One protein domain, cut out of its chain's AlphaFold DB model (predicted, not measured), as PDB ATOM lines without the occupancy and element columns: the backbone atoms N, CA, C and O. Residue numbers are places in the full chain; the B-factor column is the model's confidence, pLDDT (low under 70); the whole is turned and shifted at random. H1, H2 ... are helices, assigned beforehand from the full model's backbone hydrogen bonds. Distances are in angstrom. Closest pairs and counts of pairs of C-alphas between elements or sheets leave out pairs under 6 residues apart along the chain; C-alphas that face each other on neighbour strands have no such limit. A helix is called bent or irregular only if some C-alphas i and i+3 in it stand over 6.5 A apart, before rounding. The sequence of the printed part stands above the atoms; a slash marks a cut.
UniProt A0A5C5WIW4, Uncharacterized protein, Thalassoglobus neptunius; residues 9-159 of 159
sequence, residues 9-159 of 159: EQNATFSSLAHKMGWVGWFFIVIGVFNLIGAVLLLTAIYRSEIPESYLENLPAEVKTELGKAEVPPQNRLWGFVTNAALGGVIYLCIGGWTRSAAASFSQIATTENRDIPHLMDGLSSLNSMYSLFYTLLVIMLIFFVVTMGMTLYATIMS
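AT A GLANCE: This is residues 9 to 159 of the 159 residues of an uncharacterized protein of Thalassoglobus neptunius (UniProt A0A5C5WIW4). Two long helices, H1 and H4, run side by side in opposite ways, and the longest helix, H5, folds back from the last residues of H4 and diverges from it as the other limb of a narrow V. The short helices H2 and H3 make a small, loose head at the far end of the H1 and H4 pair from the turn into H5, while residues 135 to 159 stick out as a free arm. The printed part has 151 residues with five named helices, H1 to H5 in order along the chain, and no named strand; the class is all helix. The whole is extended, with a radius of gyration of the C-alphas of 23.7 A, and its flat outline spans 70 by 57 by 19 A.

HOW THE PARTS SIT: H5, residues 116 to 158, touches H4, residues 75 to 109, and the two form a helical hairpin at a shallow tilt of 26 degrees, opposite ways. Their closest C-alphas, those of Ala 102 and Gly 123, are 3.9 A apart. H5 touches H4 with residues 116 to 130 alone, and H4 touches H5 with residues 94 to 109 alone. H4 also touches H1, residues 9 to 48, at a shallow tilt of 21 degrees, opposite ways, with the C-alphas of Gly 25 and Gly 96 closest at 3.9 A. H1 and H5 are apart. H2, residues 53 to 57, and H3, residues 61 to 69, are close but not clearly touching; their closest C-alphas, those of Leu 56 and Lys 64, are 7.0 A apart. H3 is apart from H1, H4 and H5. In H1, H2, H3 and H5 every O i to N i+4 pair is within hydrogen-bond range; in H4, 28 of 31 are.

IN THESE COORDINATES: H5 measures 62.8 A from C-alpha 116 at (187.577, 190.441, 180.335) to C-alpha 158 at (156.905, 159.996, 134.816). H4 measures 51.8 A and is neither bent nor irregular, but only just: C-alphas 76 and 79 are 6.5 A apart. H1 measures 58.9 A and begins with C-alpha 9 at (194.759, 178.888, 183.579). H3 measures 12.7 A and H2 measures 6.2 A.

THE WHOLE: The two C-alphas farthest apart, those of Glu 9 and Glu 57, are 71.6 A apart. Residues 57 to 63, of which 61 to 63 belong to H3, stand free, and so do residues 135 to 159, of which 135 to 158 belong to H5. The printed part has no cut and ends at Ser 159, the chain's last residue. The links from H1 to H2, H2 to H3 and H3 to H4 are tight, the link from H4 to H5 is short, and no link is long. The mean pLDDT of the printed part is 92.1, and residues 70 to 74 are under 70.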
ATOM      1  N   GLU A   9     194.981 180.056 184.442       91.56
ATOM      2  CA  GLU A   9     194.759 178.888 183.579       91.56
ATOM      3  C   GLU A   9     193.724 179.177 182.475       91.56
ATOM      4  O   GLU A   9     193.912 178.798 181.313       91.56
ATOM      5  N   GLN A  10     192.652 179.902 182.808       92.50
ATOM      6  CA  GLN A  10     191.645 180.349 181.843       92.50
ATOM      7  C   GLN A  10     192.246 181.348 180.843       92.50
ATOM      8  O   GLN A  10     192.081 181.176 179.635       92.50
ATOM      9  N   ASN A  11     193.033 182.318 181.315       91.81
ATOM     10  CA  ASN A  11     193.721 183.290 180.456       91.81
ATOM     11  C   ASN A  11     194.712 182.624 179.494       91.81
ATOM     12  O   ASN A  11     194.751 182.959 178.307       91.81
ATOM     13  N   ALA A  12     195.465 181.624 179.962       92.62
ATOM     14  CA  ALA A  12     196.341 180.831 179.102       92.62
ATOM     15  C   ALA A  12     195.553 180.078 178.012       92.62
ATOM     16  O   ALA A  12     196.003 179.983 176.866       92.62
ATOM     17  N   THR A  13     194.353 179.595 178.342       95.38
ATOM     18  CA  THR A  13     193.458 178.930 177.385       95.38
ATOM     19  C   THR A  13     192.950 179.905 176.321       95.38
ATOM     20  O   THR A  13     193.047 179.599 175.130       95.38
ATOM     21  N   PHE A  14     192.481 181.095 176.716       94.75
ATOM     22  CA  PHE A  14     192.054 182.139 175.778       94.75
ATOM     23  C   PHE A  14     193.192 182.590 174.861       94.75
ATOM     24  O   PHE A  14     192.994 182.685 173.652       94.75
ATOM     25  N   SER A  15     194.397 182.776 175.402       94.56
ATOM     26  CA  SER A  15     195.583 183.143 174.620       94.56
ATOM     27  C   SER A  15     195.976 182.056 173.608       94.56
ATOM     28  O   SER A  15     196.199 182.339 172.427       94.56
ATOM     29  N   SER A  16     195.974 180.783 174.024       96.50
ATOM     30  CA  SER A  16     196.230 179.647 173.127       96.50
ATOM     31  C   SER A  16     195.187 179.550 172.008       96.50
ATOM     32  O   SER A  16     195.531 179.332 170.842       96.50
ATOM     33  N   LEU A  17     193.909 179.749 172.344       96.38
ATOM     34  CA  LEU A  17     192.817 179.771 171.376       96.38
ATOM     35  C   LEU A  17     192.962 180.945 170.399       96.38
ATOM     36  O   LEU A  17     192.904 180.734 169.188       96.38
ATOM     37  N   ALA A  18     193.225 182.149 170.909       97.00
ATOM     38  CA  ALA A  18     193.454 183.353 170.120       97.00
ATOM     39  C   ALA A  18     194.586 183.163 169.105       97.00
ATOM     40  O   ALA A  18     194.420 183.479 167.929       97.00
ATOM     41  N   HIS A  19     195.713 182.584 169.525       97.31
ATOM     42  CA  HIS A  19     196.841 182.330 168.632       97.31
ATOM     43  C   HIS A  19     196.459 181.396 167.471       97.31
ATOM     44  O   HIS A  19     196.715 181.707 166.305       97.31
ATOM     45  N   LYS A  20     195.779 180.280 167.772       98.25
ATOM     46  CA  LYS A  20     195.316 179.316 166.759       98.25
ATOM     47  C   LYS A  20     194.305 179.946 165.805       98.25
ATOM     48  O   LYS A  20     194.442 179.825 164.590       98.25
ATOM     49  N   MET A  21     193.315 180.649 166.347       97.88
ATOM     50  CA  MET A  21     192.298 181.340 165.556       97.88
ATOM     51  C   MET A  21     192.912 182.432 164.679       97.88
ATOM     52  O   MET A  21     192.539 182.558 163.518       97.88
ATOM     53  N   GLY A  22     193.897 183.179 165.180       97.56
ATOM     54  CA  GLY A  22     194.605 184.194 164.403       97.56
ATOM     55  C   GLY A  22     195.299 183.607 163.173       97.56
ATOM     56  O   GLY A  22     195.188 184.165 162.080       97.56
ATOM     57  N   TRP A  23     195.956 182.453 163.330       98.19
ATOM     58  CA  TRP A  23     196.593 181.744 162.218       98.19
ATOM     59  C   TRP A  23     195.568 181.224 161.200       98.19
ATOM     60  O   TRP A  23     195.702 181.476 160.002       98.19
ATOM     61  N   VAL A  24     194.497 180.578 161.673       97.94
ATOM     62  CA  VAL A  24     193.403 180.076 160.820       97.94
ATOM     63  C   VAL A  24     192.716 181.217 160.064       97.94
ATOM     64  O   VAL A  24     192.449 181.098 158.869       97.94
ATOM     65  N   GLY A  25     192.472 182.347 160.729       98.00
ATOM     66  CA  GLY A  25     191.860 183.520 160.115       98.00
ATOM     67  C   GLY A  25     192.699 184.069 158.961       98.00
ATOM     68  O   GLY A  25     192.176 184.313 157.875       98.00
ATOM     69  N   TRP A  26     194.013 184.198 159.160       98.25
ATOM     70  CA  TRP A  26     194.934 184.608 158.099       98.25
ATOM     71  C   TRP A  26     194.979 183.628 156.932       98.25
ATOM     72  O   TRP A  26     194.942 184.055 155.780       98.25
ATOM     73  N   PHE A  27     195.024 182.330 157.225       98.56
ATOM     74  CA  PHE A  27     195.006 181.284 156.209       98.56
ATOM     75  C   PHE A  27     193.782 181.413 155.289       98.56
ATOM     76  O   PHE A  27     193.930 181.465 154.068       98.56
ATOM     77  N   PHE A  28     192.583 181.566 155.861       98.56
ATOM     78  CA  PHE A  28     191.362 181.752 155.076       98.56
ATOM     79  C   PHE A  28     191.323 183.080 154.317       98.56
ATOM     80  O   PHE A  28     190.870 183.098 153.175       98.56
ATOM     81  N   ILE A  29     191.840 184.174 154.889       98.69
ATOM     82  CA  ILE A  29     191.943 185.451 154.166       98.69
ATOM     83  C   ILE A  29     192.811 185.288 152.914       98.69
ATOM     84  O   ILE A  29     192.406 185.693 151.828       98.69
ATOM     85  N   VAL A  30     193.982 184.662 153.049       98.62
ATOM     86  CA  VAL A  30     194.917 184.454 151.934       98.62
ATOM     87  C   VAL A  30     194.287 183.584 150.846       98.62
ATOM     88  O   VAL A  30     194.312 183.957 149.673       98.62
ATOM     89  N   ILE A  31     193.657 182.469 151.222       98.50
ATOM     90  CA  ILE A  31     192.932 181.610 150.275       98.50
ATOM     91  C   ILE A  31     191.794 182.374 149.596       98.50
ATOM     92  O   ILE A  31     191.604 182.232 148.388       98.50
ATOM     93  N   GLY A  32     191.056 183.192 150.345       98.56
ATOM     94  CA  GLY A  32     189.978 184.019 149.813       98.56
ATOM     95  C   GLY A  32     190.468 185.000 148.751       98.56
ATOM     96  O   GLY A  32     189.908 185.058 147.659       98.56
ATOM     97  N   VAL A  33     191.574 185.702 149.021       98.69
ATOM     98  CA  VAL A  33     192.209 186.616 148.057       98.69
ATOM     99  C   VAL A  33     192.666 185.871 146.802       98.69
ATOM    100  O   VAL A  33     192.364 186.314 145.696       98.69
ATOM    101  N   PHE A  34     193.334 184.722 146.943       98.62
ATOM    102  CA  PHE A  34     193.750 183.924 145.785       98.62
ATOM    103  C   PHE A  34     192.566 183.445 144.940       98.62
ATOM    104  O   PHE A  34     192.642 183.473 143.714       98.62
ATOM    105  N   ASN A  35     191.457 183.066 145.576       98.38
ATOM    106  CA  ASN A  35     190.228 182.694 144.881       98.38
ATOM    107  C   ASN A  35     189.644 183.864 144.077       98.38
ATOM    108  O   ASN A  35     189.297 183.690 142.911       98.38
ATOM    109  N   LEU A  36     189.597 185.069 144.652       98.50
ATOM    110  CA  LEU A  36     189.115 186.256 143.937       98.50
ATOM    111  C   LEU A  36     190.037 186.658 142.781       98.50
ATOM    112  O   LEU A  36     189.545 186.992 141.705       98.50
ATOM    113  N   ILE A  37     191.358 186.570 142.962       98.19
ATOM    114  CA  ILE A  37     192.319 186.777 141.867       98.19
ATOM    115  C   ILE A  37     192.060 185.758 140.752       98.19
ATOM    116  O   ILE A  37     191.944 186.141 139.591       98.19
ATOM    117  N   GLY A  38     191.900 184.477 141.097       95.25
ATOM    118  CA  GLY A  38     191.558 183.425 140.141       95.25
ATOM    119  C   GLY A  38     190.258 183.712 139.386       95.25
ATOM    120  O   GLY A  38     190.223 183.589 138.164       95.25
ATOM    121  N   ALA A  39     189.212 184.164 140.081       96.06
ATOM    122  CA  ALA A  39     187.944 184.543 139.462       96.06
ATOM    123  C   ALA A  39     188.112 185.697 138.460       96.06
ATOM    124  O   ALA A  39     187.587 185.620 137.350       96.06
ATOM    125  N   VAL A  40     188.881 186.733 138.811       95.88
ATOM    126  CA  VAL A  40     189.183 187.854 137.905       95.88
ATOM    127  C   VAL A  40     189.964 187.378 136.682       95.88
ATOM    128  O   VAL A  40     189.588 187.707 135.559       95.88
ATOM    129  N   LEU A  41     190.998 186.553 136.860       92.44
ATOM    130  CA  LEU A  41     191.762 185.992 135.739       92.44
ATOM    131  C   LEU A  41     190.867 185.170 134.802       92.44
ATOM    132  O   LEU A  41     190.920 185.332 133.584       92.44
ATOM    133  N   LEU A  42     189.987 184.340 135.354       90.81
ATOM    134  CA  LEU A  42     189.042 183.557 134.561       90.81
ATOM    135  C   LEU A  42     188.019 184.441 133.830       90.81
ATOM    136  O   LEU A  42     187.716 184.176 132.668       90.81
ATOM    137  N   LEU A  43     187.538 185.523 134.450       90.62
ATOM    138  CA  LEU A  43     186.679 186.505 133.782       90.62
ATOM    139  C   LEU A  43     187.396 187.171 132.605       90.62
ATOM    140  O   LEU A  43     186.815 187.295 131.529       90.62
ATOM    141  N   THR A  44     188.669 187.547 132.766       87.69
ATOM    142  CA  THR A  44     189.448 188.124 131.657       87.69
ATOM    143  C   THR A  44     189.587 187.144 130.491       87.69
ATOM    144  O   THR A  44     189.507 187.556 129.336       87.69
ATOM    145  N   ALA A  45     189.711 185.843 130.773       85.94
ATOM    146  CA  ALA A  45     189.753 184.808 129.745       85.94
ATOM    147  C   ALA A  45     188.410 184.660 129.006       85.94
ATOM    148  O   ALA A  45     188.411 184.508 127.787       85.94
ATOM    149  N   ILE A  46     187.280 184.764 129.718       85.69
ATOM    150  CA  ILE A  46     185.931 184.728 129.129       85.69
ATOM    151  C   ILE A  46     185.692 185.935 128.213       85.69
ATOM    152  O   ILE A  46     185.278 185.770 127.070       85.69
ATOM    153  N   TYR A  47     185.980 187.153 128.675       83.25
ATOM    154  CA  TYR A  47     185.745 188.353 127.863       83.25
ATOM    155  C   TYR A  47     186.720 188.482 126.693       83.25
ATOM    156  O   TYR A  47     186.376 189.071 125.671       83.25
ATOM    157  N   ARG A  48     187.915 187.884 126.788       79.62
ATOM    158  CA  ARG A  48     188.869 187.844 125.674       79.62
ATOM    159  C   ARG A  48     188.304 187.140 124.439       79.62
ATOM    160  O   ARG A  48     188.602 187.576 123.332       79.62
ATOM    161  N   SER A  49     187.497 186.087 124.603       72.88
ATOM    162  CA  SER A  49     186.882 185.402 123.456       72.88
ATOM    163  C   SER A  49     185.786 186.213 122.761       72.88
ATOM    164  O   SER A  49     185.412 185.875 121.644       72.88
ATOM    165  N   GLU A  50     185.288 187.278 123.392       77.12
ATOM    166  CA  GLU A  50     184.205 188.117 122.861       77.12
ATOM    167  C   GLU A  50     184.700 189.461 122.299       77.12
ATOM    168  O   GLU A  50     183.885 190.299 121.914       77.12
ATOM    169  N   ILE A  51     186.019 189.697 122.244       79.25
ATOM    170  CA  ILE A  51     186.583 190.959 121.739       79.25
ATOM    171  C   ILE A  51     186.206 191.137 120.257       79.25
ATOM    172  O   ILE A  51     186.621 190.322 119.430       79.25
ATOM    173  N   PRO A  52     185.482 192.213 119.884       82.00
ATOM    174  CA  PRO A  52     185.127 192.450 118.489       82.00
ATOM    175  C   PRO A  52     186.366 192.707 117.622       82.00
ATOM    176  O   PRO A  52     187.299 193.397 118.043       82.00
ATOM    177  N   GLU A  53     186.351 192.212 116.383       80.44
ATOM    178  CA  GLU A  53     187.484 192.322 115.449       80.44
ATOM    179  C   GLU A  53     187.925 193.773 115.198       80.44
ATOM    180  O   GLU A  53     189.114 194.034 115.024       80.44
ATOM    181  N   SER A  54     187.009 194.741 115.290       82.62
ATOM    182  CA  SER A  54     187.311 196.175 115.171       82.62
ATOM    183  C   SER A  54     188.277 196.695 116.247       82.62
ATOM    184  O   SER A  54     189.064 197.610 115.994       82.62
ATOM    185  N   TYR A  55     188.270 196.110 117.447       81.62
ATOM    186  CA  TYR A  55     189.249 196.431 118.491       81.62
ATOM    187  C   TYR A  55     190.582 195.722 118.239       81.62
ATOM    188  O   TYR A  55     191.641 196.286 118.516       81.62
ATOM    189  N   LEU A  56     190.540 194.516 117.660       81.38
ATOM    190  CA  LEU A  56     191.729 193.768 117.247       81.38
ATOM    191  C   LEU A  56     192.470 194.459 116.107       81.38
ATOM    192  O   LEU A  56     193.690 194.367 116.041       81.38
ATOM    193  N   GLU A  57     191.779 195.183 115.230       85.94
ATOM    194  CA  GLU A  57     192.396 195.910 114.120       85.94
ATOM    195  C   GLU A  57     193.318 197.041 114.605       85.94
ATOM    196  O   GLU A  57     194.447 197.161 114.124       85.94
ATOM    197  N   ASN A  58     192.893 197.766 115.640       87.50
ATOM    198  CA  ASN A  58     193.593 198.931 116.191       87.50
ATOM    199  C   ASN A  58     194.701 198.595 117.208       87.50
ATOM    200  O   ASN A  58     195.396 199.489 117.689       87.50
ATOM    201  N   LEU A  59     194.876 197.319 117.559       87.31
ATOM    202  CA  LEU A  59     195.894 196.886 118.516       87.31
ATOM    203  C   LEU A  59     197.310 196.892 117.898       87.31
ATOM    204  O   LEU A  59     197.473 196.558 116.722       87.31
ATOM    205  N   PRO A  60     198.364 197.198 118.678       91.44
ATOM    206  CA  PRO A  60     199.745 197.002 118.243       91.44
ATOM    207  C   PRO A  60     199.996 195.539 117.856       91.44
ATOM    208  O   PRO A  60     199.474 194.627 118.502       91.44
ATOM    209  N   ALA A  61     200.824 195.304 116.832       87.50
ATOM    210  CA  ALA A  61     201.103 193.957 116.319       87.50
ATOM    211  C   ALA A  61     201.607 192.993 117.410       87.50
ATOM    212  O   ALA A  61     201.182 191.843 117.451       87.50
ATOM    213  N   GLU A  62     202.425 193.491 118.341       87.69
ATOM    214  CA  GLU A  62     202.943 192.735 119.487       87.69
ATOM    215  C   GLU A  62     201.816 192.165 120.364       87.69
ATOM    216  O   GLU A  62     201.798 190.974 120.670       87.69
ATOM    217  N   VAL A  63     200.799 192.976 120.673       86.50
ATOM    218  CA  VAL A  63     199.666 192.554 121.509       86.50
ATOM    219  C   VAL A  63     198.778 191.551 120.773       86.50
ATOM    220  O   VAL A  63     198.310 190.596 121.389       86.50
ATOM    221  N   LYS A  64     198.581 191.706 119.454       82.00
ATOM    222  CA  LYS A  64     197.844 190.720 118.636       82.00
ATOM    223  C   LYS A  64     198.550 189.367 118.621       82.00
ATOM    224  O   LYS A  64     197.894 188.336 118.722       82.00
ATOM    225  N   THR A  65     199.879 189.366 118.512       84.19
ATOM    226  CA  THR A  65     200.685 188.142 118.534       84.19
ATOM    227  C   THR A  65     200.583 187.429 119.883       84.19
ATOM    228  O   THR A  65     200.382 186.217 119.904       84.19
ATOM    229  N   GLU A  66     200.633 188.149 121.005       81.75
ATOM    230  CA  GLU A  66     200.459 187.552 122.341       81.75
ATOM    231  C   GLU A  66     199.014 187.079 122.599       81.75
ATOM    232  O   GLU A  66     198.794 185.971 123.095       81.75
ATOM    233  N   LEU A  67     198.011 187.852 122.162       76.25
ATOM    234  CA  LEU A  67     196.595 187.451 122.152       76.25
ATOM    235  C   LEU A  67     196.305 186.282 121.201       76.25
ATOM    236  O   LEU A  67     195.246 185.676 121.315       76.25
ATOM    237  N   GLY A  68     197.183 185.956 120.258       71.75
ATOM    238  CA  GLY A  68     197.038 184.784 119.394       71.75
ATOM    239  C   GLY A  68     197.621 183.505 120.003       71.75
ATOM    240  O   GLY A  68     197.176 182.414 119.666       71.75
ATOM    241  N   LYS A  69     198.603 183.625 120.911       76.19
ATOM    242  CA  LYS A  69     199.362 182.487 121.465       76.19
ATOM    243  C   LYS A  69     198.648 181.743 122.585       76.19
ATOM    244  O   LYS A  69     198.839 180.542 122.745       76.19
ATOM    245  N   ALA A  70     197.884 182.450 123.410       69.50
ATOM    246  CA  ALA A  70     197.263 181.834 124.574       69.50
ATOM    247  C   ALA A  70     195.968 181.115 124.168       69.50
ATOM    248  O   ALA A  70     194.956 181.777 123.934       69.50
ATOM    249  N   GLU A  71     196.001 179.784 124.102       68.44
ATOM    250  CA  GLU A  71     194.818 178.945 123.895       68.44
ATOM    251  C   GLU A  71     193.776 179.240 124.980       68.44
ATOM    252  O   GLU A  71     194.035 179.086 126.176       68.44
ATOM    253  N   VAL A  72     192.600 179.717 124.569       66.81
ATOM    254  CA  VAL A  72     191.519 180.037 125.503       66.81
ATOM    255  C   VAL A  72     190.656 178.788 125.682       66.81
ATOM    256  O   VAL A  72     190.094 178.295 124.700       66.81
ATOM    257  N   PRO A  73     190.529 178.250 126.907       68.75
ATOM    258  CA  PRO A  73     189.628 177.136 127.160       68.75
ATOM    259  C   PRO A  73     188.171 177.496 126.797       68.75
ATOM    260  O   PRO A  73     187.777 178.654 126.939       68.75
ATOM    261  N   PRO A  74     187.344 176.526 126.360       69.50
ATOM    262  CA  PRO A  74     185.979 176.792 125.907       69.50
ATOM    263  C   PRO A  74     185.141 177.546 126.949       69.50
ATOM    264  O   PRO A  74     185.048 177.126 128.106       69.50
ATOM    265  N   GLN A  75     184.484 178.625 126.516       72.06
ATOM    266  CA  GLN A  75     183.742 179.562 127.370       72.06
ATOM    267  C   GLN A  75     182.716 178.877 128.288       72.06
ATOM    268  O   GLN A  75     182.593 179.226 129.464       72.06
ATOM    269  N   ASN A  76     182.010 177.862 127.778       72.69
ATOM    270  CA  ASN A  76     180.957 177.158 128.514       72.69
ATOM    271  C   ASN A  76     181.456 176.443 129.782       72.69
ATOM    272  O   ASN A  76     180.666 176.199 130.689       72.69
ATOM    273  N   ARG A  77     182.755 176.123 129.872       79.19
ATOM    274  CA  ARG A  77     183.339 175.487 131.059       79.19
ATOM    275  C   ARG A  77     183.808 176.493 132.107       79.19
ATOM    276  O   ARG A  77     183.882 176.132 133.276       79.19
ATOM    277  N   LEU A  78     184.114 177.735 131.728       85.88
ATOM    278  CA  LEU A  78     184.795 178.692 132.611       85.88
ATOM    279  C   LEU A  78     183.871 179.364 133.626       85.88
ATOM    280  O   LEU A  78     184.292 179.605 134.755       85.88
ATOM    281  N   TRP A  79     182.605 179.601 133.275       88.69
ATOM    282  CA  TRP A  79     181.637 180.239 134.175       88.69
ATOM    283  C   TRP A  79     181.426 179.478 135.492       88.69
ATOM    284  O   TRP A  79     181.262 180.101 136.542       88.69
ATOM    285  N   GLY A  80     181.491 178.141 135.465       90.69
ATOM    286  CA  GLY A  80     181.416 177.321 136.677       90.69
ATOM    287  C   GLY A  80     182.596 177.570 137.620       90.69
ATOM    288  O   GLY A  80     182.400 177.761 138.821       90.69
ATOM    289  N   PHE A  81     183.811 177.655 137.071       92.19
ATOM    290  CA  PHE A  81     185.016 177.961 137.844       92.19
ATOM    291  C   PHE A  81     185.022 179.403 138.355       92.19
ATOM    292  O   PHE A  81     185.362 179.616 139.514       92.19
ATOM    293  N   VAL A  82     184.589 180.380 137.545       94.44
ATOM    294  CA  VAL A  82     184.420 181.777 137.990       94.44
ATOM    295  C   VAL A  82     183.468 181.843 139.175       94.44
ATOM    296  O   VAL A  82     183.809 182.423 140.202       94.44
ATOM    297  N   THR A  83     182.289 181.234 139.050       94.56
ATOM    298  CA  THR A  83     181.258 181.279 140.095       94.56
ATOM    299  C   THR A  83     181.749 180.607 141.373       94.56
ATOM    300  O   THR A  83     181.587 181.164 142.456       94.56
ATOM    301  N   ASN A  84     182.401 179.444 141.259       95.69
ATOM    302  CA  ASN A  84     182.971 178.741 142.404       95.69
ATOM    303  C   ASN A  84     184.075 179.556 143.091       95.69
ATOM    304  O   ASN A  84     184.023 179.732 144.306       95.69
ATOM    305  N   ALA A  85     185.028 180.090 142.323       96.75
ATOM    306  CA  ALA A  85     186.136 180.872 142.854       96.75
ATOM    307  C   ALA A  85     185.654 182.192 143.477       96.75
ATOM    308  O   ALA A  85     186.065 182.540 144.579       96.75
ATOM    309  N   ALA A  86     184.731 182.908 142.830       97.69
ATOM    310  CA  ALA A  86     184.171 184.144 143.370       97.69
ATOM    311  C   ALA A  86     183.406 183.890 144.678       97.69
ATOM    312  O   ALA A  86     183.670 184.541 145.690       97.69
ATOM    313  N   LEU A  87     182.497 182.908 144.678       97.19
ATOM    314  CA  LEU A  87     181.701 182.563 145.855       97.19
ATOM    315  C   LEU A  87     182.582 182.048 147.001       97.19
ATOM    316  O   LEU A  87     182.461 182.523 148.130       97.19
ATOM    317  N   GLY A  88     183.493 181.116 146.708       96.75
ATOM    318  CA  GLY A  88     184.450 180.585 147.677       96.75
ATOM    319  C   GLY A  88     185.347 181.681 148.245       96.75
ATOM    320  O   GLY A  88     185.521 181.761 149.457       96.75
ATOM    321  N   GLY A  89     185.835 182.584 147.392       98.31
ATOM    322  CA  GLY A  89     186.633 183.741 147.787       98.31
ATOM    323  C   GLY A  89     185.930 184.619 148.818       98.31
ATOM    324  O   GLY A  89     186.485 184.876 149.886       98.31
ATOM    325  N   VAL A  90     184.686 185.017 148.541       98.31
ATOM    326  CA  VAL A  90     183.875 185.822 149.469       98.31
ATOM    327  C   VAL A  90     183.642 185.081 150.787       98.31
ATOM    328  O   VAL A  90     183.873 185.646 151.855       98.31
ATOM    329  N   ILE A  91     183.245 183.806 150.730       97.81
ATOM    330  CA  ILE A  91     182.984 183.003 151.931       97.81
ATOM    331  C   ILE A  91     184.250 182.875 152.792       97.81
ATOM    332  O   ILE A  91     184.188 183.094 154.002       97.81
ATOM    333  N   TYR A  92     185.407 182.578 152.197       98.38
ATOM    334  CA  TYR A  92     186.664 182.453 152.937       98.38
ATOM    335  C   TYR A  92     187.123 183.776 153.554       98.38
ATOM    336  O   TYR A  92     187.600 183.774 154.690       98.38
ATOM    337  N   LEU A  93     186.924 184.913 152.876       98.50
ATOM    338  CA  LEU A  93     187.196 186.228 153.463       98.50
ATOM    339  C   LEU A  93     186.311 186.505 154.682       98.50
ATOM    340  O   LEU A  93     186.814 186.972 155.704       98.50
ATOM    341  N   CYS A  94     185.020 186.175 154.607       98.19
ATOM    342  CA  CYS A  94     184.096 186.307 155.730       98.19
ATOM    343  C   CYS A  94     184.523 185.433 156.923       98.19
ATOM    344  O   CYS A  94     184.686 185.943 158.033       98.19
ATOM    345  N   ILE A  95     184.784 184.140 156.688       98.00
ATOM    346  CA  ILE A  95     185.264 183.201 157.720       98.00
ATOM    347  C   ILE A  95     186.551 183.720 158.360       98.00
ATOM    348  O   ILE A  95     186.661 183.784 159.586       98.00
ATOM    349  N   GLY A  96     187.524 184.116 157.539       98.06
ATOM    350  CA  GLY A  96     188.810 184.597 158.018       98.06
ATOM    351  C   GLY A  96     188.685 185.887 158.832       98.06
ATOM    352  O   GLY A  96     189.295 186.008 159.896       98.06
ATOM    353  N   GLY A  97     187.833 186.811 158.379       98.31
ATOM    354  CA  GLY A  97     187.526 188.067 159.058       98.31
ATOM    355  C   GLY A  97     186.938 187.863 160.455       98.31
ATOM    356  O   GLY A  97     187.494 188.370 161.430       98.31
ATOM    357  N   TRP A  98     185.867 187.070 160.583       98.50
ATOM    358  CA  TRP A  98     185.260 186.792 161.892       98.50
ATOM    359  C   TRP A  98     186.176 185.987 162.810       98.50
ATOM    360  O   TRP A  98     186.269 186.298 163.998       98.50
ATOM    361  N   THR A  99     186.906 185.005 162.274       98.19
ATOM    362  CA  THR A  99     187.852 184.203 163.067       98.19
ATOM    363  C   THR A  99     188.956 185.086 163.650       98.19
ATOM    364  O   THR A  99     189.295 184.966 164.827       98.19
ATOM    365  N   ARG A 100     189.493 186.020 162.855       97.75
ATOM    366  CA  ARG A 100     190.515 186.961 163.320       97.75
ATOM    367  C   ARG A 100     189.957 187.987 164.307       97.75
ATOM    368  O   ARG A 100     190.647 188.324 165.265       97.75
ATOM    369  N   SER A 101     188.736 188.470 164.084       97.31
ATOM    370  CA  SER A 101     188.040 189.357 165.024       97.31
ATOM    371  C   SER A 101     187.925 188.693 166.399       97.31
ATOM    372  O   SER A 101     188.393 189.240 167.394       97.31
ATOM    373  N   ALA A 102     187.445 187.448 166.441       97.56
ATOM    374  CA  ALA A 102     187.359 186.681 167.679       97.56
ATOM    375  C   ALA A 102     188.734 186.391 168.308       97.56
ATOM    376  O   ALA A 102     188.885 186.496 169.524       97.56
ATOM    377  N   ALA A 103     189.757 186.097 167.495       97.25
ATOM    378  CA  ALA A 103     191.130 185.936 167.973       97.25
ATOM    379  C   ALA A 103     191.657 187.198 168.673       97.25
ATOM    380  O   ALA A 103     192.277 187.103 169.730       97.25
ATOM    381  N   ALA A 104     191.401 188.378 168.103       96.25
ATOM    382  CA  ALA A 104     191.817 189.646 168.692       96.25
ATOM    383  C   ALA A 104     191.137 189.883 170.048       96.25
ATOM    384  O   ALA A 104     191.822 190.228 171.010       96.25
ATOM    385  N   SER A 105     189.830 189.626 170.152       96.25
ATOM    386  CA  SER A 105     189.094 189.760 171.413       96.25
ATOM    387  C   SER A 105     189.579 188.771 172.480       96.25
ATOM    388  O   SER A 105     189.820 189.163 173.617       96.25
ATOM    389  N   PHE A 106     189.821 187.505 172.125       95.69
ATOM    390  CA  PHE A 106     190.346 186.513 173.075       95.69
ATOM    391  C   PHE A 106     191.788 186.788 173.504       95.69
ATOM    392  O   PHE A 106     192.152 186.505 174.642       95.69
ATOM    393  N   SER A 107     192.607 187.381 172.632       94.69
ATOM    394  CA  SER A 107     193.943 187.834 173.022       94.69
ATOM    395  C   SER A 107     193.877 188.971 174.043       94.69
ATOM    396  O   SER A 107     194.762 189.053 174.891       94.69
ATOM    397  N   GLN A 108     192.860 189.837 173.966       93.19
ATOM    398  CA  GLN A 108     192.706 190.971 174.882       93.19
ATOM    399  C   GLN A 108     192.379 190.510 176.305       93.19
ATOM    400  O   GLN A 108     192.994 191.032 177.229       93.19
ATOM    401  N   ILE A 109     191.568 189.453 176.468       90.50
ATOM    402  CA  ILE A 109     191.250 188.827 177.771       90.50
ATOM    403  C   ILE A 109     192.512 188.519 178.593       90.50
ATOM    404  O   ILE A 109     192.550 188.745 179.794       90.50
ATOM    405  N   ALA A 110     193.577 188.029 177.955       80.75
ATOM    406  CA  ALA A 110     194.810 187.668 178.656       80.75
ATOM    407  C   ALA A 110     195.712 188.873 179.001       80.75
ATOM    408  O   ALA A 110     196.738 188.701 179.657       80.75
ATOM    409  N   THR A 111     195.378 190.074 178.523       82.62
ATOM    410  CA  THR A 111     196.239 191.273 178.581       82.62
ATOM    411  C   THR A 111     195.584 192.475 179.260       82.62
ATOM    412  O   THR A 111     196.273 193.454 179.538       82.62
ATOM    413  N   THR A 112     194.278 192.419 179.529       84.12
ATOM    414  CA  THR A 112     193.508 193.470 180.205       84.12
ATOM    415  C   THR A 112     193.069 193.013 181.589       84.12
ATOM    416  O   THR A 112     192.919 191.825 181.814       84.12
ATOM    417  N   GLU A 113     192.847 193.949 182.513       81.62
ATOM    418  CA  GLU A 113     192.226 193.667 183.812       81.62
ATOM    419  C   GLU A 113     190.872 194.388 183.895       81.62
ATOM    420  O   GLU A 113     190.736 195.513 183.405       81.62
ATOM    421  N   ASN A 114     189.884 193.775 184.561       84.69
ATOM    422  CA  ASN A 114     188.542 194.336 184.803       84.69
ATOM    423  C   ASN A 114     187.727 194.664 183.537       84.69
ATOM    424  O   ASN A 114     186.875 195.561 183.549       84.69
ATOM    425  N   ARG A 115     188.008 193.983 182.419       85.31
ATOM    426  CA  ARG A 115     187.242 194.133 181.173       85.31
ATOM    427  C   ARG A 115     187.144 192.845 180.360       85.31
ATOM    428  O   ARG A 115     186.856 192.881 179.162       85.31
ATOM    429  N   ASP A 116     187.354 191.712 181.010       89.25
ATOM    430  CA  ASP A 116     187.577 190.441 180.335       89.25
ATOM    431  C   ASP A 116     186.260 189.862 179.793       89.25
ATOM    432  O   ASP A 116     186.220 189.353 178.672       89.25
ATOM    433  N   ILE A 117     185.148 190.015 180.526       91.94
ATOM    434  CA  ILE A 117     183.803 189.629 180.072       91.94
ATOM    435  C   ILE A 117     183.373 190.386 178.800       91.94
ATOM    436  O   ILE A 117     182.933 189.726 177.856       91.94
ATOM    437  N   PRO A 118     183.488 191.728 178.696       93.06
ATOM    438  CA  PRO A 118     183.231 192.434 177.440       93.06
ATOM    439  C   PRO A 118     184.037 191.887 176.254       93.06
ATOM    440  O   PRO A 118     183.462 191.618 175.200       93.06
ATOM    441  N   HIS A 119     185.335 191.629 176.437       93.75
ATOM    442  CA  HIS A 119     186.168 191.032 175.391       93.75
ATOM    443  C   HIS A 119     185.708 189.614 175.014       93.75
ATOM    444  O   HIS A 119     185.669 189.261 173.833       93.75
ATOM    445  N   LEU A 120     185.284 188.808 175.989       94.19
ATOM    446  CA  LEU A 120     184.671 187.506 175.733       94.19
ATOM    447  C   LEU A 120     183.395 187.640 174.891       94.19
ATOM    448  O   LEU A 120     183.227 186.907 173.915       94.19
ATOM    449  N   MET A 121     182.515 188.582 175.234       96.56
ATOM    450  CA  MET A 121     181.270 188.816 174.498       96.56
ATOM    451  C   MET A 121     181.524 189.279 173.059       96.56
ATOM    452  O   MET A 121     180.860 188.783 172.149       96.56
ATOM    453  N   ASP A 122     182.508 190.148 172.823       96.88
ATOM    454  CA  ASP A 122     182.887 190.588 171.472       96.88
ATOM    455  C   ASP A 122     183.390 189.417 170.609       96.88
ATOM    456  O   ASP A 122     183.009 189.263 169.439       96.88
ATOM    457  N   GLY A 123     184.217 188.548 171.200       95.81
ATOM    458  CA  GLY A 123     184.718 187.351 170.529       95.81
ATOM    459  C   GLY A 123     183.603 186.353 170.210       95.81
ATOM    460  O   GLY A 123     183.500 185.865 169.082       95.81
ATOM    461  N   LEU A 124     182.713 186.101 171.174       97.25
ATOM    462  CA  LEU A 124     181.545 185.237 170.992       97.25
ATOM    463  C   LEU A 124     180.562 185.794 169.959       97.25
ATOM    464  O   LEU A 124     180.025 185.025 169.170       97.25
ATOM    465  N   SER A 125     180.357 187.110 169.918       98.00
ATOM    466  CA  SER A 125     179.518 187.763 168.910       98.00
ATOM    467  C   SER A 125     180.063 187.531 167.497       98.00
ATOM    468  O   SER A 125     179.323 187.115 166.604       98.00
ATOM    469  N   SER A 126     181.382 187.674 167.316       97.56
ATOM    470  CA  SER A 126     182.051 187.384 166.039       97.56
ATOM    471  C   SER A 126     181.879 185.916 165.619       97.56
ATOM    472  O   SER A 126     181.562 185.627 164.463       97.56
ATOM    473  N   LEU A 127     182.034 184.978 166.560       97.44
ATOM    474  CA  LEU A 127     181.792 183.554 166.309       97.44
ATOM    475  C   LEU A 127     180.325 183.276 165.974       97.44
ATOM    476  O   LEU A 127     180.042 182.524 165.043       97.44
ATOM    477  N   ASN A 128     179.391 183.906 166.684       98.06
ATOM    478  CA  ASN A 128     177.963 183.775 166.429       98.06
ATOM    479  C   ASN A 128     177.601 184.246 165.013       98.06
ATOM    480  O   ASN A 128     176.844 183.567 164.328       98.06
ATOM    481  N   SER A 129     178.181 185.349 164.530       97.88
ATOM    482  CA  SER A 129     177.998 185.782 163.137       97.88
ATOM    483  C   SER A 129     178.496 184.739 162.133       97.88
ATOM    484  O   SER A 129     177.791 184.426 161.174       97.88
ATOM    485  N   MET A 130     179.672 184.151 162.370       97.31
ATOM    486  CA  MET A 130     180.218 183.101 161.504       97.31
ATOM    487  C   MET A 130     179.312 181.861 161.465       97.31
ATOM    488  O   MET A 130     178.969 181.373 160.388       97.31
ATOM    489  N   TYR A 131     178.881 181.369 162.630       97.62
ATOM    490  CA  TYR A 131     177.971 180.223 162.709       97.62
ATOM    491  C   TYR A 131     176.581 180.539 162.161       97.62
ATOM    492  O   TYR A 131     175.961 179.661 161.568       97.62
ATOM    493  N   SER A 132     176.105 181.778 162.291       98.00
ATOM    494  CA  SER A 132     174.859 182.221 161.669       98.00
ATOM    495  C   SER A 132     174.947 182.146 160.146       98.00
ATOM    496  O   SER A 132     174.034 181.600 159.531       98.00
ATOM    497  N   LEU A 133     176.059 182.577 159.537       96.62
ATOM    498  CA  LEU A 133     176.271 182.404 158.098       96.62
ATOM    499  C   LEU A 133     176.240 180.921 157.704       96.62
ATOM    500  O   LEU A 133     175.530 180.556 156.770       96.62
ATOM    501  N   PHE A 134     176.984 180.061 158.409       97.06
ATOM    502  CA  PHE A 134     176.994 178.623 158.118       97.06
ATOM    503  C   PHE A 134     175.615 177.998 158.258       97.06
ATOM    504  O   PHE A 134     175.201 177.246 157.380       97.06
ATOM    505  N   TYR A 135     174.889 178.339 159.318       98.00
ATOM    506  CA  TYR A 135     173.521 177.895 159.522       98.00
ATOM    507  C   TYR A 135     172.629 178.298 158.344       98.00
ATOM    508  O   TYR A 135     171.972 177.445 157.750       98.00
ATOM    509  N   THR A 136     172.655 179.571 157.944       97.75
ATOM    510  CA  THR A 136     171.851 180.069 156.824       97.75
ATOM    511  C   THR A 136     172.214 179.377 155.510       97.75
ATOM    512  O   THR A 136     171.320 178.926 154.794       97.75
ATOM    513  N   LEU A 137     173.507 179.242 155.198       96.31
ATOM    514  CA  LEU A 137     173.961 178.569 153.979       96.31
ATOM    515  C   LEU A 137     173.567 177.089 153.966       96.31
ATOM    516  O   LEU A 137     173.062 176.613 152.954       96.31
ATOM    517  N   LEU A 138     173.734 176.375 155.082       97.81
ATOM    518  CA  LEU A 138     173.349 174.966 155.196       97.81
ATOM    519  C   LEU A 138     171.845 174.768 155.009       97.81
ATOM    520  O   LEU A 138     171.445 173.861 154.285       97.81
ATOM    521  N   VAL A 139     171.013 175.620 155.614       98.44
ATOM    522  CA  VAL A 139     169.553 175.558 155.442       98.44
ATOM    523  C   VAL A 139     169.174 175.794 153.981       98.44
ATOM    524  O   VAL A 139     168.411 175.011 153.418       98.44
ATOM    525  N   ILE A 140     169.740 176.819 153.337       97.88
ATOM    526  CA  ILE A 140     169.492 177.098 151.916       97.88
ATOM    527  C   ILE A 140     169.920 175.906 151.051       97.88
ATOM    528  O   ILE A 140     169.137 175.434 150.227       97.88
ATOM    529  N   MET A 141     171.131 175.381 151.258       96.25
ATOM    530  CA  MET A 141     171.645 174.231 150.510       96.25
ATOM    531  C   MET A 141     170.771 172.990 150.693       96.25
ATOM    532  O   MET A 141     170.482 172.306 149.714       96.25
ATOM    533  N   LEU A 142     170.311 172.720 151.916       98.38
ATOM    534  CA  LEU A 142     169.426 171.598 152.208       98.38
ATOM    535  C   LEU A 142     168.085 171.734 151.481       98.38
ATOM    536  O   LEU A 142     167.613 170.766 150.890       98.38
ATOM    537  N   ILE A 143     167.490 172.930 151.476       98.62
ATOM    538  CA  ILE A 143     166.237 173.194 150.755       98.62
ATOM    539  C   ILE A 143     166.430 172.957 149.253       98.62
ATOM    540  O   ILE A 143     165.664 172.204 148.653       98.62
ATOM    541  N   PHE A 144     167.472 173.537 148.649       98.00
ATOM    542  CA  PHE A 144     167.776 173.326 147.229       98.00
ATOM    543  C   PHE A 144     168.012 171.849 146.905       98.00
ATOM    544  O   PHE A 144     167.508 171.352 145.898       98.00
ATOM    545  N   PHE A 145     168.739 171.134 147.762       97.94
ATOM    546  CA  PHE A 145     168.990 169.707 147.600       97.94
ATOM    547  C   PHE A 145     167.689 168.893 147.613       97.94
ATOM    548  O   PHE A 145     167.439 168.129 146.686       97.94
ATOM    549  N   VAL A 146     166.821 169.096 148.609       98.56
ATOM    550  CA  VAL A 146     165.537 168.379 148.709       98.56
ATOM    551  C   VAL A 146     164.636 168.680 147.511       98.56
ATOM    552  O   VAL A 146     164.051 167.763 146.937       98.56
ATOM    553  N   VAL A 147     164.546 169.947 147.098       98.50
ATOM    554  CA  VAL A 147     163.717 170.368 145.959       98.50
ATOM    555  C   VAL A 147     164.222 169.754 144.654       98.50
ATOM    556  O   VAL A 147     163.443 169.158 143.913       98.50
ATOM    557  N   THR A 148     165.524 169.850 144.381       98.06
ATOM    558  CA  THR A 148     166.119 169.275 143.164       98.06
ATOM    559  C   THR A 148     165.991 167.757 143.129       98.06
ATOM    560  O   THR A 148     165.581 167.223 142.104       98.06
ATOM    561  N   MET A 149     166.234 167.073 144.250       98.00
ATOM    562  CA  MET A 149     166.038 165.627 144.375       98.00
ATOM    563  C   MET A 149     164.578 165.217 144.134       98.00
ATOM    564  O   MET A 149     164.316 164.251 143.422       98.00
ATOM    565  N   GLY A 150     163.610 165.951 144.688       98.06
ATOM    566  CA  GLY A 150     162.189 165.683 144.455       98.06
ATOM    567  C   GLY A 150     161.794 165.843 142.985       98.06
ATOM    568  O   GLY A 150     161.103 164.986 142.436       98.06
ATOM    569  N   MET A 151     162.276 166.903 142.327       98.12
ATOM    570  CA  MET A 151     162.015 167.145 140.904       98.12
ATOM    571  C   MET A 151     162.625 166.063 140.008       98.12
ATOM    572  O   MET A 151     161.957 165.594 139.089       98.12
ATOM    573  N   THR A 152     163.868 165.644 140.268       97.94
ATOM    574  CA  THR A 152     164.525 164.599 139.467       97.94
ATOM    575  C   THR A 152     163.859 163.240 139.656       97.94
ATOM    576  O   THR A 152     163.636 162.535 138.671       97.94
ATOM    577  N   LEU A 153     163.471 162.888 140.886       97.88
ATOM    578  CA  LEU A 153     162.703 161.671 141.165       97.88
ATOM    579  C   LEU A 153     161.351 161.679 140.447       97.88
ATOM    580  O   LEU A 153     161.017 160.710 139.771       97.88
ATOM    581  N   TYR A 154     160.599 162.779 140.543       98.12
ATOM    582  CA  TYR A 154     159.318 162.926 139.851       98.12
ATOM    583  C   TYR A 154     159.468 162.771 138.333       98.12
ATOM    584  O   TYR A 154     158.733 161.999 137.718       98.12
ATOM    585  N   ALA A 155     160.451 163.452 137.737       98.00
ATOM    586  CA  ALA A 155     160.714 163.371 136.304       98.00
ATOM    587  C   ALA A 155     161.069 161.945 135.856       98.00
ATOM    588  O   ALA A 155     160.592 161.508 134.817       98.00
ATOM    589  N   THR A 156     161.849 161.213 136.657       97.69
ATOM    590  CA  THR A 156     162.264 159.830 136.357       97.69
ATOM    591  C   THR A 156     161.106 158.834 136.446       97.69
ATOM    592  O   THR A 156     161.079 157.857 135.711       97.69
ATOM    593  N   ILE A 157     160.150 159.047 137.357       97.62
ATOM    594  CA  ILE A 157     158.974 158.170 137.503       97.62
ATOM    595  C   ILE A 157     157.970 158.384 136.360       97.62
ATOM    596  O   ILE A 157     157.256 157.457 135.990       97.62
ATOM    597  N   MET A 158     157.886 159.609 135.837       94.88
ATOM    598  CA  MET A 158     156.905 159.996 134.816       94.88
ATOM    599  C   MET A 158     157.410 159.855 133.370       94.88
ATOM    600  O   MET A 158     156.611 160.028 132.449       94.88
ATOM    601  N   SER A 159     158.704 159.591 133.167       91.50
ATOM    602  CA  SER A 159     159.321 159.292 131.865       91.50
ATOM    603  C   SER A 159     159.231 157.812 131.523       91.50
ATOM    604  O   SER A 159     158.899 157.501 130.360       91.50
TER     605      SER A 159